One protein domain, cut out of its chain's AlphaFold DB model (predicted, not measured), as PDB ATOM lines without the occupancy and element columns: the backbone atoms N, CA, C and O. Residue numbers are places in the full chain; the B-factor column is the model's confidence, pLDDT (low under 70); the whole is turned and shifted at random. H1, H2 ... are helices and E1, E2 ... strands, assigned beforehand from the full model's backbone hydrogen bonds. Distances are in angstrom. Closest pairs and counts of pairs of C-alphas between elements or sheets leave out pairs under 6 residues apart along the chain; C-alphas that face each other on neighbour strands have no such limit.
ATOM      1  N   PRO A 294     257.360 252.693 269.453       57.06
ATOM      2  CA  PRO A 294     256.790 253.932 268.957       57.06
ATOM      3  C   PRO A 294     257.010 253.998 267.446       57.06
ATOM      4  O   PRO A 294     258.088 253.672 266.945       57.06
ATOM      5  N   ALA A 295     255.979 254.409 266.703       57.50
ATOM      6  CA  ALA A 295     256.105 254.614 265.266       57.50
ATOM      7  C   ALA A 295     257.297 255.547 264.981       57.50
ATOM      8  O   ALA A 295     257.489 256.532 265.690       57.50
ATOM      9  N   ALA A 296     258.073 255.289 263.924       53.22
ATOM     10  CA  ALA A 296     259.280 256.066 263.597       53.22
ATOM     11  C   ALA A 296     259.032 257.586 263.421       53.22
ATOM     12  O   ALA A 296     259.961 258.387 263.518       53.22
ATOM     13  N   ASN A 297     257.772 257.985 263.195       56.25
ATOM     14  CA  ASN A 297     257.325 259.377 263.083       56.25
ATOM     15  C   ASN A 297     256.836 259.996 264.406       56.25
ATOM     16  O   ASN A 297     256.462 261.171 264.425       56.25
ATOM     17  N   ALA A 298     256.807 259.236 265.502       62.03
ATOM     18  CA  ALA A 298     256.490 259.768 266.817       62.03
ATOM     19  C   ALA A 298     257.574 260.773 267.229       62.03
ATOM     20  O   ALA A 298     258.768 260.550 267.035       62.03
ATOM     21  N   LEU A 299     257.151 261.914 267.763       68.06
ATOM     22  CA  LEU A 299     258.054 262.920 268.309       68.06
ATOM     23  C   LEU A 299     258.264 262.611 269.786       68.06
ATOM     24  O   LEU A 299     257.284 262.400 270.497       68.06
ATOM     25  N   ARG A 300     259.516 262.637 270.246       75.31
ATOM     26  CA  ARG A 300     259.854 262.389 271.653       75.31
ATOM     27  C   ARG A 300     260.511 263.582 272.328       75.31
ATOM     28  O   ARG A 300     261.137 264.423 271.665       75.31
ATOM     29  N   THR A 301     260.359 263.642 273.643       75.19
ATOM     30  CA  THR A 301     261.075 264.564 274.525       75.19
ATOM     31  C   THR A 301     262.455 264.005 274.886       75.19
ATOM     32  O   THR A 301     262.788 262.867 274.559       75.19
ATOM     33  N   LEU A 302     263.293 264.823 275.531       78.50
ATOM     34  CA  LEU A 302     264.627 264.400 275.972       78.50
ATOM     35  C   LEU A 302     264.574 263.425 277.165       78.50
ATOM     36  O   LEU A 302     265.521 262.672 277.367       78.50
ATOM     37  N   ALA A 303     263.480 263.449 277.934       78.00
ATOM     38  CA  ALA A 303     263.265 262.568 279.081       78.00
ATOM     39  C   ALA A 303     262.683 261.203 278.680       78.00
ATOM     40  O   ALA A 303     262.798 260.245 279.439       78.00
ATOM     41  N   ASP A 304     262.067 261.110 277.499       81.44
ATOM     42  CA  ASP A 304     261.443 259.873 277.037       81.44
ATOM     43  C   ASP A 304     262.514 258.814 276.724       81.44
ATOM     44  O   ASP A 304     263.560 259.142 276.138       81.44
ATOM     45  N   PRO A 305     262.254 257.531 277.041       86.56
ATOM     46  CA  PRO A 305     263.160 256.449 276.684       86.56
ATOM     47  C   PRO A 305     263.349 256.392 275.166       86.56
ATOM     48  O   PRO A 305     262.412 256.566 274.379       86.56
ATOM     49  N   VAL A 306     264.584 256.145 274.733       90.00
ATOM     50  CA  VAL A 306     264.905 256.087 273.306       90.00
ATOM     51  C   VAL A 306     264.702 254.670 272.807       90.00
ATOM     52  O   VAL A 306     265.609 253.842 272.874       90.00
ATOM     53  N   VAL A 307     263.504 254.418 272.297       91.19
ATOM     54  CA  VAL A 307     263.143 253.146 271.673       91.19
ATOM     55  C   VAL A 307     263.086 253.319 270.156       91.19
ATOM     56  O   VAL A 307     262.630 254.351 269.651       91.19
ATOM     57  N   GLY A 308     263.590 252.326 269.430       90.81
ATOM     58  CA  GLY A 308     263.641 252.300 267.973       90.81
ATOM     59  C   GLY A 308     263.200 250.966 267.387       90.81
ATOM     60  O   GLY A 308     262.548 250.148 268.036       90.81
ATOM     61  N   ARG A 309     263.542 250.753 266.119       89.75
ATOM     62  CA  ARG A 309     263.207 249.530 265.387       89.75
ATOM     63  C   ARG A 309     263.986 248.340 265.963       89.75
ATOM     64  O   ARG A 309     265.053 248.516 266.533       89.75
ATOM     65  N   ASN A 310     263.456 247.126 265.786       90.31
ATOM     66  CA  ASN A 310     264.084 245.871 266.215       90.31
ATOM     67  C   ASN A 310     264.379 245.827 267.727       90.31
ATOM     68  O   ASN A 310     265.382 245.272 268.139       90.31
ATOM     69  N   GLY A 311     263.541 246.439 268.567       90.06
ATOM     70  CA  GLY A 311     263.783 246.473 270.014       90.06
ATOM     71  C   GLY A 311     264.998 247.305 270.428       90.06
ATOM     72  O   GLY A 311     265.436 247.195 271.574       90.06
ATOM     73  N   PHE A 312     265.524 248.150 269.528       94.00
ATOM     74  CA  PHE A 312     266.564 249.110 269.870       94.00
ATOM     75  C   PHE A 312     266.141 249.916 271.095       94.00
ATOM     76  O   PHE A 312     265.102 250.578 271.064       94.00
ATOM     77  N   THR A 313     266.954 249.887 272.145       94.50
ATOM     78  CA  THR A 313     266.721 250.644 273.374       94.50
ATOM     79  C   THR A 313     268.031 251.258 273.841       94.50
ATOM     80  O   THR A 313     268.987 250.546 274.148       94.50
ATOM     81  N   LEU A 314     268.093 252.591 273.900       94.81
ATOM     82  CA  LEU A 314     269.232 253.285 274.504       94.81
ATOM     83  C   LEU A 314     269.182 253.091 276.024       94.81
ATOM     84  O   LEU A 314     268.168 253.378 276.656       94.81
ATOM     85  N   LEU A 315     270.282 252.622 276.609       94.25
ATOM     86  CA  LEU A 315     270.371 252.278 278.033       94.25
ATOM     87  C   LEU A 315     270.535 253.495 278.950       94.25
ATOM     88  O   LEU A 315     270.535 253.364 280.170       94.25
ATOM     89  N   HIS A 316     270.707 254.678 278.373       89.31
ATOM     90  CA  HIS A 316     270.840 255.931 279.096       89.31
ATOM     91  C   HIS A 316     269.996 257.018 278.418       89.31
ATOM     92  O   HIS A 316     269.634 256.877 277.244       89.31
ATOM     93  N   PRO A 317     269.697 258.128 279.114       89.12
ATOM     94  CA  PRO A 317     269.046 259.277 278.498       89.12
ATOM     95  C   PRO A 317     269.814 259.757 277.261       89.12
ATOM     96  O   PRO A 317     271.049 259.685 277.212       89.12
ATOM     97  N   GLN A 318     269.101 260.259 276.250       90.06
ATOM     98  CA  GLN A 318     269.776 260.860 275.105       90.06
ATOM     99  C   GLN A 318     270.526 262.109 275.558       90.06
ATOM    100  O   GLN A 318     269.917 263.100 275.961       90.06
ATOM    101  N   HIS A 319     271.843 262.092 275.390       90.19
ATOM    102  CA  HIS A 319     272.654 263.265 275.659       90.19
ATOM    103  C   HIS A 319     272.479 264.332 274.576       90.19
ATOM    104  O   HIS A 319     272.418 264.023 273.379       90.19
ATOM    105  N   ARG A 320     272.440 265.595 274.999       91.06
ATOM    106  CA  ARG A 320     272.524 266.755 274.113       91.06
ATOM    107  C   ARG A 320     273.766 267.539 274.479       91.06
ATOM    108  O   ARG A 320     273.853 268.088 275.572       91.06
ATOM    109  N   PHE A 321     274.691 267.618 273.535       93.88
ATOM    110  CA  PHE A 321     275.938 268.329 273.742       93.88
ATOM    111  C   PHE A 321     275.677 269.835 273.802       93.88
ATOM    112  O   PHE A 321     275.035 270.398 272.906       93.88
ATOM    113  N   THR A 322     276.170 270.468 274.862       93.62
ATOM    114  CA  THR A 322     276.148 271.921 275.085       93.62
ATOM    115  C   THR A 322     277.566 272.482 275.046       93.62
ATOM    116  O   THR A 322     278.533 271.742 275.207       93.62
ATOM    117  N   ARG A 323     277.702 273.788 274.795       95.50
ATOM    118  CA  ARG A 323     279.016 274.445 274.774       95.50
ATOM    119  C   ARG A 323     279.595 274.568 276.185       95.50
ATOM    120  O   ARG A 323     278.841 274.707 277.148       95.50
ATOM    121  N   GLY A 324     280.921 274.595 276.278       94.56
ATOM    122  CA  GLY A 324     281.663 274.875 277.504       94.56
ATOM    123  C   GLY A 324     282.335 273.629 278.065       94.56
ATOM    124  O   GLY A 324     283.451 273.307 277.677       94.56
ATOM    125  N   ARG A 325     281.670 272.946 279.001       94.88
ATOM    126  CA  ARG A 325     282.269 271.835 279.756       94.88
ATOM    127  C   ARG A 325     282.555 270.621 278.866       94.88
ATOM    128  O   ARG A 325     281.709 270.253 278.047       94.88
ATOM    129  N   ASP A 326     283.690 269.967 279.121       96.38
ATOM    130  CA  ASP A 326     284.020 268.666 278.538       96.38
ATOM    131  C   ASP A 326     282.924 267.633 278.844       96.38
ATOM    132  O   ASP A 326     282.525 267.424 279.993       96.38
ATOM    133  N   GLN A 327     282.412 267.020 277.780       95.62
ATOM    134  CA  GLN A 327     281.353 266.013 277.787       95.62
ATOM    135  C   GLN A 327     281.814 264.734 277.071       95.62
ATOM    136  O   GLN A 327     280.991 263.977 276.547       95.62
ATOM    137  N   SER A 328     283.125 264.482 277.050       95.50
ATOM    138  CA  SER A 328     283.776 263.324 276.425       95.50
ATOM    139  C   SER A 328     283.187 261.981 276.867       95.50
ATOM    140  O   SER A 328     283.017 261.079 276.047       95.50
ATOM    141  N   GLN A 329     282.752 261.872 278.125       93.69
ATOM    142  CA  GLN A 329     282.064 260.691 278.664       93.69
ATOM    143  C   GLN A 329     280.776 260.312 277.904       93.69
ATOM    144  O   GLN A 329     280.374 259.152 277.900       93.69
ATOM    145  N   HIS A 330     280.133 261.271 277.228       94.56
ATOM    146  CA  HIS A 330     278.891 261.058 276.476       94.56
ATOM    147  C   HIS A 330     279.122 260.769 274.987       94.56
ATOM    148  O   HIS A 330     278.164 260.666 274.218       94.56
ATOM    149  N   LEU A 331     280.381 260.622 274.557       95.81
ATOM    150  CA  LEU A 331     280.725 260.245 273.183       95.81
ATOM    151  C   LEU A 331     280.448 258.770 272.886       95.81
ATOM    152  O   LEU A 331     280.480 258.378 271.722       95.81
ATOM    153  N   THR A 332     280.172 257.959 273.910       96.38
ATOM    154  CA  THR A 332     279.801 256.553 273.750       96.38
ATOM    155  C   THR A 332     278.338 256.346 274.104       96.38
ATOM    156  O   THR A 332     277.900 256.656 275.207       96.38
ATOM    157  N   LEU A 333     277.590 255.791 273.154       95.62
ATOM    158  CA  LEU A 333     276.211 255.369 273.331       95.62
ATOM    159  C   LEU A 333     276.176 253.883 273.689       95.62
ATOM    160  O   LEU A 333     276.826 253.073 273.025       95.62
ATOM    161  N   HIS A 334     275.396 253.520 274.702       95.69
ATOM    162  CA  HIS A 334     275.142 252.130 275.075       95.69
ATOM    163  C   HIS A 334     273.692 251.774 274.788       95.69
ATOM    164  O   HIS A 334     272.784 252.464 275.250       95.69
ATOM    165  N   TYR A 335     273.470 250.698 274.042       95.31
ATOM    166  CA  TYR A 335     272.133 250.276 273.641       95.31
ATOM    167  C   TYR A 335     272.013 248.753 273.600       95.31
ATOM    168  O   TYR A 335     273.014 248.033 273.593       95.31
ATOM    169  N   THR A 336     270.779 248.271 273.583       95.50
ATOM    170  CA  THR A 336     270.417 246.887 273.260       95.50
ATOM    171  C   THR A 336     269.577 246.877 271.988       95.50
ATOM    172  O   THR A 336     268.927 247.871 271.675       95.50
ATOM    173  N   ASP A 337     269.612 245.781 271.235       93.81
ATOM    174  CA  ASP A 337     268.824 245.556 270.015       93.81
ATOM    175  C   ASP A 337     268.467 244.056 269.957       93.81
ATOM    176  O   ASP A 337     269.239 243.208 270.415       93.81
ATOM    177  N   ASN A 338     267.303 243.703 269.413       91.31
ATOM    178  CA  ASN A 338     266.846 242.317 269.272       91.31
ATOM    179  C   ASN A 338     267.676 241.507 268.265       91.31
ATOM    180  O   ASN A 338     267.522 240.290 268.204       91.31
ATOM    181  N   THR A 339     268.548 242.139 267.475       89.38
ATOM    182  CA  THR A 339     269.544 241.422 266.655       89.38
ATOM    183  C   THR A 339     270.520 240.605 267.505       89.38
ATOM    184  O   THR A 339     270.988 239.560 267.057       89.38
ATOM    185  N   GLN A 340     270.810 241.053 268.730       87.12
ATOM    186  CA  GLN A 340     271.622 240.334 269.714       87.12
ATOM    187  C   GLN A 340     270.995 240.507 271.106       87.12
ATOM    188  O   GLN A 340     271.462 241.323 271.907       87.12
ATOM    189  N   PRO A 341     269.913 239.769 271.404       85.69
ATOM    190  CA  PRO A 341     269.165 239.955 272.638       85.69
ATOM    191  C   PRO A 341     270.063 239.693 273.852       85.69
ATOM    192  O   PRO A 341     270.789 238.704 273.913       85.69
ATOM    193  N   GLY A 342     270.031 240.613 274.818       82.38
ATOM    194  CA  GLY A 342     270.841 240.542 276.039       82.38
ATOM    195  C   GLY A 342     272.290 241.020 275.896       82.38
ATOM    196  O   GLY A 342     272.965 241.189 276.911       82.38
ATOM    197  N   VAL A 343     272.774 241.304 274.681       93.00
ATOM    198  CA  VAL A 343     274.120 241.854 274.474       93.00
ATOM    199  C   VAL A 343     274.054 243.379 274.448       93.00
ATOM    200  O   VAL A 343     273.371 243.984 273.622       93.00
ATOM    201  N   ARG A 344     274.803 244.018 275.350       93.81
ATOM    202  CA  ARG A 344     275.007 245.469 275.328       93.81
ATOM    203  C   ARG A 344     275.939 245.827 274.174       93.81
ATOM    204  O   ARG A 344     277.106 245.444 274.173       93.81
ATOM    205  N   GLN A 345     275.432 246.614 273.238       94.62
ATOM    206  CA  GLN A 345     276.190 247.156 272.120       94.62
ATOM    207  C   GLN A 345     276.639 248.588 272.419       94.62
ATOM    208  O   GLN A 345     276.054 249.301 273.245       94.62
ATOM    209  N   THR A 346     277.721 249.003 271.764       94.94
ATOM    210  CA  THR A 346     278.317 250.324 271.952       94.94
ATOM    211  C   THR A 346     278.511 251.033 270.620       94.94
ATOM    212  O   THR A 346     278.809 250.419 269.594       94.94
ATOM    213  N   HIS A 347     278.313 252.348 270.622       94.38
ATOM    214  CA  HIS A 347     278.654 253.194 269.485       94.38
ATOM    215  C   HIS A 347     279.395 254.432 269.973       94.38
ATOM    216  O   HIS A 347     278.819 255.256 270.681       94.38
ATOM    217  N   THR A 348     280.664 254.557 269.598       95.94
ATOM    218  CA  THR A 348     281.528 255.659 270.026       95.94
ATOM    219  C   THR A 348     281.748 256.630 268.877       95.94
ATOM    220  O   THR A 348     282.024 256.223 267.748       95.94
ATOM    221  N   TYR A 349     281.616 257.926 269.152       95.44
ATOM    222  CA  TYR A 349     281.976 258.962 268.197       95.44
ATOM    223  C   TYR A 349     283.493 258.999 268.014       95.44
ATOM    224  O   TYR A 349     284.238 259.240 268.960       95.44
ATOM    225  N   THR A 350     283.939 258.831 266.774       92.38
ATOM    226  CA  THR A 350     285.336 259.037 266.388       92.38
ATOM    227  C   THR A 350     285.403 260.263 265.479       92.38
ATOM    228  O   THR A 350     284.786 260.248 264.405       92.38
ATOM    229  N   PRO A 351     286.107 261.343 265.876       90.12
ATOM    230  CA  PRO A 351     286.290 262.498 265.012       90.12
ATOM    231  C   PRO A 351     286.916 262.067 263.688       90.12
ATOM    232  O   PRO A 351     287.827 261.241 263.653       90.12
ATOM    233  N   ARG A 352     286.429 262.632 262.581       89.31
ATOM    234  CA  ARG A 352     287.017 262.342 261.274       89.31
ATOM    235  C   ARG A 352     288.455 262.874 261.272       89.31
ATOM    236  O   ARG A 352     288.618 264.080 261.484       89.31
ATOM    237  N   PRO A 353     289.464 262.028 261.008       89.81
ATOM    238  CA  PRO A 353     290.835 262.491 260.945       89.81
ATOM    239  C   PRO A 353     290.964 263.540 259.842       89.81
ATOM    240  O   PRO A 353     290.375 263.403 258.760       89.81
ATOM    241  N   ARG A 354     291.703 264.608 260.130       87.00
ATOM    242  CA  ARG A 354     292.047 265.626 259.139       87.00
ATOM    243  C   ARG A 354     293.509 265.439 258.775       87.00
ATOM    244  O   ARG A 354     294.361 265.281 259.643       87.00
ATOM    245  N   ARG A 355     293.776 265.424 257.472       89.56
ATOM    246  CA  ARG A 355     295.139 265.501 256.968       89.56
ATOM    247  C   ARG A 355     295.550 266.959 257.042       89.56
ATOM    248  O   ARG A 355     294.906 267.799 256.413       89.56
ATOM    249  N   ASP A 356     296.564 267.241 257.840       84.62
ATOM    250  CA  ASP A 356     297.182 268.553 257.852       84.62
ATOM    251  C   ASP A 356     297.851 268.783 256.489       84.62
ATOM    252  O   ASP A 356     298.618 267.945 256.006       84.62
ATOM    253  N   ALA A 357     297.490 269.883 255.831       86.81
ATOM    254  CA  ALA A 357     297.987 270.212 254.502       86.81
ATOM    255  C   ALA A 357     299.476 270.579 254.526       86.81
ATOM    256  O   ALA A 357     300.163 270.338 253.537       86.81
ATOM    257  N   THR A 364     293.882 263.110 264.523       87.31
ATOM    258  CA  THR A 364     292.490 263.176 264.968       87.31
ATOM    259  C   THR A 364     292.332 264.494 265.712       87.31
ATOM    260  O   THR A 364     292.976 264.659 266.748       87.31
ATOM    261  N   PRO A 365     291.537 265.452 265.203       87.56
ATOM    262  CA  PRO A 365     291.392 266.731 265.878       87.56
ATOM    263  C   PRO A 365     290.760 266.513 267.255       87.56
ATOM    264  O   PRO A 365     289.769 265.783 267.377       87.56
ATOM    265  N   SER A 366     291.325 267.152 268.279       91.88
ATOM    266  CA  SER A 366     290.674 267.261 269.582       91.88
ATOM    267  C   SER A 366     289.343 267.993 269.420       91.88
ATOM    268  O   SER A 366     289.227 268.921 268.619       91.88
ATOM    269  N   ILE A 367     288.327 267.568 270.165       95.25
ATOM    270  CA  ILE A 367     287.014 268.211 270.139       95.25
ATOM    271  C   ILE A 367     287.115 269.522 270.914       95.25
ATOM    272  O   ILE A 367     287.427 269.506 272.104       95.25
ATOM    273  N   ASP A 368     286.815 270.640 270.260       96.12
ATOM    274  CA  ASP A 368     286.644 271.910 270.952       96.12
ATOM    275  C   ASP A 368     285.208 272.015 271.491       96.12
ATOM    276  O   ASP A 368     284.238 272.183 270.746       96.12
ATOM    277  N   TRP A 369     285.066 271.919 272.814       95.50
ATOM    278  CA  TRP A 369     283.778 272.015 273.504       95.50
ATOM    279  C   TRP A 369     283.201 273.434 273.529       95.50
ATOM    280  O   TRP A 369     282.018 273.610 273.830       95.50
ATOM    281  N   THR A 370     283.991 274.454 273.199       96.19
ATOM    282  CA  THR A 370     283.517 275.839 273.061       96.19
ATOM    283  C   THR A 370     283.017 276.135 271.642       96.19
ATOM    284  O   THR A 370     282.105 276.951 271.468       96.19
ATOM    285  N   SER A 371     283.518 275.400 270.642       95.94
ATOM    286  CA  SER A 371     283.171 275.568 269.229       95.94
ATOM    287  C   SER A 371     281.694 275.251 268.932       95.94
ATOM    288  O   SER A 371     281.238 274.110 269.084       95.94
ATOM    289  N   PRO A 372     280.916 276.216 268.395       90.94
ATOM    290  CA  PRO A 372     279.555 275.975 267.913       90.94
ATOM    291  C   PRO A 372     279.461 274.833 266.904       90.94
ATOM    292  O   PRO A 372     278.481 274.084 266.891       90.94
ATOM    293  N   ALA A 373     280.461 274.748 266.025       92.44
ATOM    294  CA  ALA A 373     280.458 273.858 264.879       92.44
ATOM    295  C   ALA A 373     280.684 272.404 265.303       92.44
ATOM    296  O   ALA A 373     280.009 271.508 264.786       92.44
ATOM    297  N   ASP A 374     281.573 272.169 266.269       94.62
ATOM    298  CA  ASP A 374     281.840 270.824 266.777       94.62
ATOM    299  C   ASP A 374     280.670 270.307 267.616       94.62
ATOM    300  O   ASP A 374     280.199 269.190 267.379       94.62
ATOM    301  N   ILE A 375     280.081 271.145 268.474       95.25
ATOM    302  CA  ILE A 375     278.857 270.791 269.210       95.25
ATOM    303  C   ILE A 375     277.691 270.482 268.254       95.25
ATOM    304  O   ILE A 375     276.943 269.520 268.458       95.25
ATOM    305  N   ALA A 376     277.528 271.253 267.173       90.00
ATOM    306  CA  ALA A 376     276.513 270.973 266.157       90.00
ATOM    307  C   ALA A 376     276.781 269.648 265.419       90.00
ATOM    308  O   ALA A 376     275.842 268.894 265.137       90.00
ATOM    309  N   ARG A 377     278.050 269.336 265.130       93.81
ATOM    310  CA  ARG A 377     278.462 268.073 264.502       93.81
ATOM    311  C   ARG A 377     278.182 266.875 265.410       93.81
ATOM    312  O   ARG A 377     277.624 265.893 264.924       93.81
ATOM    313  N   LEU A 378     278.490 266.976 266.702       95.00
ATOM    314  CA  LEU A 378     278.211 265.935 267.696       95.00
ATOM    315  C   LEU A 378     276.710 265.671 267.837       95.00
ATOM    316  O   LEU A 378     276.265 264.534 267.705       95.00
ATOM    317  N   ASN A 379     275.903 266.723 267.995       93.75
ATOM    318  CA  ASN A 379     274.447 266.580 268.062       93.75
ATOM    319  C   ASN A 379     273.869 265.969 266.770       93.75
ATOM    320  O   ASN A 379     272.956 265.141 266.821       93.75
ATOM    321  N   ARG A 380     274.423 266.324 265.602       91.31
ATOM    322  CA  ARG A 380     274.045 265.708 264.321       91.31
ATOM    323  C   ARG A 380     274.406 264.225 264.279       91.31
ATOM    324  O   ARG A 380     273.577 263.438 263.826       91.31
ATOM    325  N   TRP A 381     275.601 263.850 264.731       94.44
ATOM    326  CA  TRP A 381     276.025 262.453 264.817       94.44
ATOM    327  C   TRP A 381     275.068 261.641 265.696       94.44
ATOM    328  O   TRP A 381     274.511 260.657 265.210       94.44
ATOM    329  N   THR A 382     274.770 262.099 266.916       93.19
ATOM    330  CA  THR A 382     273.836 261.409 267.820       93.19
ATOM    331  C   THR A 382     272.478 261.200 267.153       93.19
ATOM    332  O   THR A 382     271.959 260.086 267.118       93.19
ATOM    333  N   CYS A 383     271.915 262.245 266.539       90.69
ATOM    334  CA  CYS A 383     270.644 262.137 265.822       90.69
ATOM    335  C   CYS A 383     270.704 261.156 264.640       90.69
ATOM    336  O   CYS A 383     269.734 260.442 264.396       90.69
ATOM    337  N   GLN A 384     271.820 261.098 263.906       91.12
ATOM    338  CA  GLN A 384     271.994 260.155 262.798       91.12
ATOM    339  C   GLN A 384     272.063 258.707 263.276       91.12
ATOM    340  O   GLN A 384     271.422 257.855 262.663       91.12
ATOM    341  N   VAL A 385     272.803 258.431 264.352       92.56
ATOM    342  CA  VAL A 385     272.887 257.088 264.946       92.56
ATOM    343  C   VAL A 385     271.491 256.626 265.349       92.56
ATOM    344  O   VAL A 385     271.011 255.608 264.860       92.56
ATOM    345  N   LEU A 386     270.782 257.439 266.131       92.38
ATOM    346  CA  LEU A 386     269.432 257.115 266.591       92.38
ATOM    347  C   LEU A 386     268.451 256.922 265.423       92.38
ATOM    348  O   LEU A 386     267.681 255.964 265.412       92.38
ATOM    349  N   LYS A 387     268.532 257.766 264.388       90.38
ATOM    350  CA  LYS A 387     267.710 257.625 263.178       90.38
ATOM    351  C   LYS A 387     267.991 256.320 262.424       90.38
ATOM    352  O   LYS A 387     267.054 255.717 261.909       90.38
ATOM    353  N   ARG A 388     269.252 255.871 262.347       91.75
ATOM    354  CA  ARG A 388     269.622 254.598 261.693       91.75
ATOM    355  C   ARG A 388     269.034 253.388 262.414       91.75
ATOM    356  O   ARG A 388     268.598 252.460 261.747       91.75
ATOM    357  N   HIS A 389     268.935 253.447 263.740       92.31
ATOM    358  CA  HIS A 389     268.246 252.433 264.543       92.31
ATOM    359  C   HIS A 389     266.715 252.605 264.565       92.31
ATOM    360  O   HIS A 389     266.012 251.930 265.311       92.31
ATOM    361  N   GLY A 390     266.161 253.510 263.751       89.31
ATOM    362  CA  GLY A 390     264.720 253.741 263.672       89.31
ATOM    363  C   GLY A 390     264.121 254.351 264.938       89.31
ATOM    364  O   GLY A 390     262.913 254.252 265.135       89.31
ATOM    365  N   ALA A 391     264.939 254.963 265.797       89.00
ATOM    366  CA  ALA A 391     264.428 255.695 266.942       89.00
ATOM    367  C   ALA A 391     263.673 256.945 266.480       89.00
ATOM    368  O   ALA A 391     264.076 257.635 265.535       89.00
ATOM    369  N   ALA A 392     262.598 257.255 267.202       81.31
ATOM    370  CA  ALA A 392     261.851 258.495 267.055       81.31
ATOM    371  C   ALA A 392     262.802 259.706 267.056       81.31
ATOM    372  O   ALA A 392     263.708 259.813 267.896       81.31
ATOM    373  N   SER A 393     262.606 260.629 266.111       75.00
ATOM    374  CA  SER A 393     263.419 261.845 266.057       75.00
ATOM    375  C   SER A 393     263.177 262.684 267.310       75.00
ATOM    376  O   SER A 393     262.034 262.981 267.667       75.00
ATOM    377  N   LEU A 394     264.266 263.075 267.977       73.50
ATOM    378  CA  LEU A 394     264.196 264.040 269.065       73.50
ATOM    379  C   LEU A 394     263.649 265.347 268.497       73.50
ATOM    380  O   LEU A 394     264.150 265.841 267.485       73.50
ATOM    381  N   ARG A 395     262.636 265.912 269.149       63.19
ATOM    382  CA  ARG A 395     262.118 267.227 268.784       63.19
ATOM    383  C   ARG A 395     263.123 268.276 269.303       63.19
ATOM    384  O   ARG A 395     263.231 268.415 270.520       63.19
ATOM    385  N   PRO A 396     263.891 268.988 268.452       55.94
ATOM    386  CA  PRO A 396     264.812 270.009 268.943       55.94
ATOM    387  C   PRO A 396     263.981 271.159 269.508       55.94
ATOM    388  O   PRO A 396     263.298 271.819 268.735       55.94
ATOM    389  N   ASP A 397     263.976 271.324 270.835       56.06
ATOM    390  CA  ASP A 397     263.320 272.411 271.583       56.06
ATOM    391  C   ASP A 397     262.057 272.966 270.926       56.06
ATOM    392  O   ASP A 397     261.897 274.182 270.800       56.06
TER     393      ASP A 397
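AT A GLANCE: This is residues 294 to 357 and 364 to 397 of the 483 residues of an uncharacterized protein of Diplodia corticola (UniProt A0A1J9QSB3). There is little regular structure: one longer helix, H2, and a small hairpin of strands, E1 and E2, run lengthwise among long loops. A stretch with no named element, residues 294 to 327, comes first, and its residues 313 to 314 pair antiparallel with residues 335 to 336 of E1. The printed part has 98 residues, 30 in named elements, in the order H1, E1, E2, H2; the class is mixed. It is compact, radius of gyration of the C-alphas 14.5 A, spanning 44 by 30 by 22 A.

IN THESE COORDINATES: Find C-alpha 328 at (283.776, 263.324, 276.425), where H1, residues 328 to 331, begins. E1 is residues 332 to 336, 13.5 A, and E2 is residues 345 to 348. H2, residues 372 to 388, runs 24.4 A to C-alpha 388 at (269.622, 254.598, 261.693).

HOW THE PARTS SIT: In the hairpin of antiparallel E1 and E2, at 159 degrees, look for N 333 and O 347, 2.8 A apart. H2 has every O i to N i+4 pair within hydrogen-bond range; H1 is too short for one. E1 and H2 are apart.

THE WHOLE: Residues 358 to 363 are not printed; C-alphas 357 and 364 are 13.8 A apart. pLDDT is under 70 at residues 294 to 299 and 395 to 397.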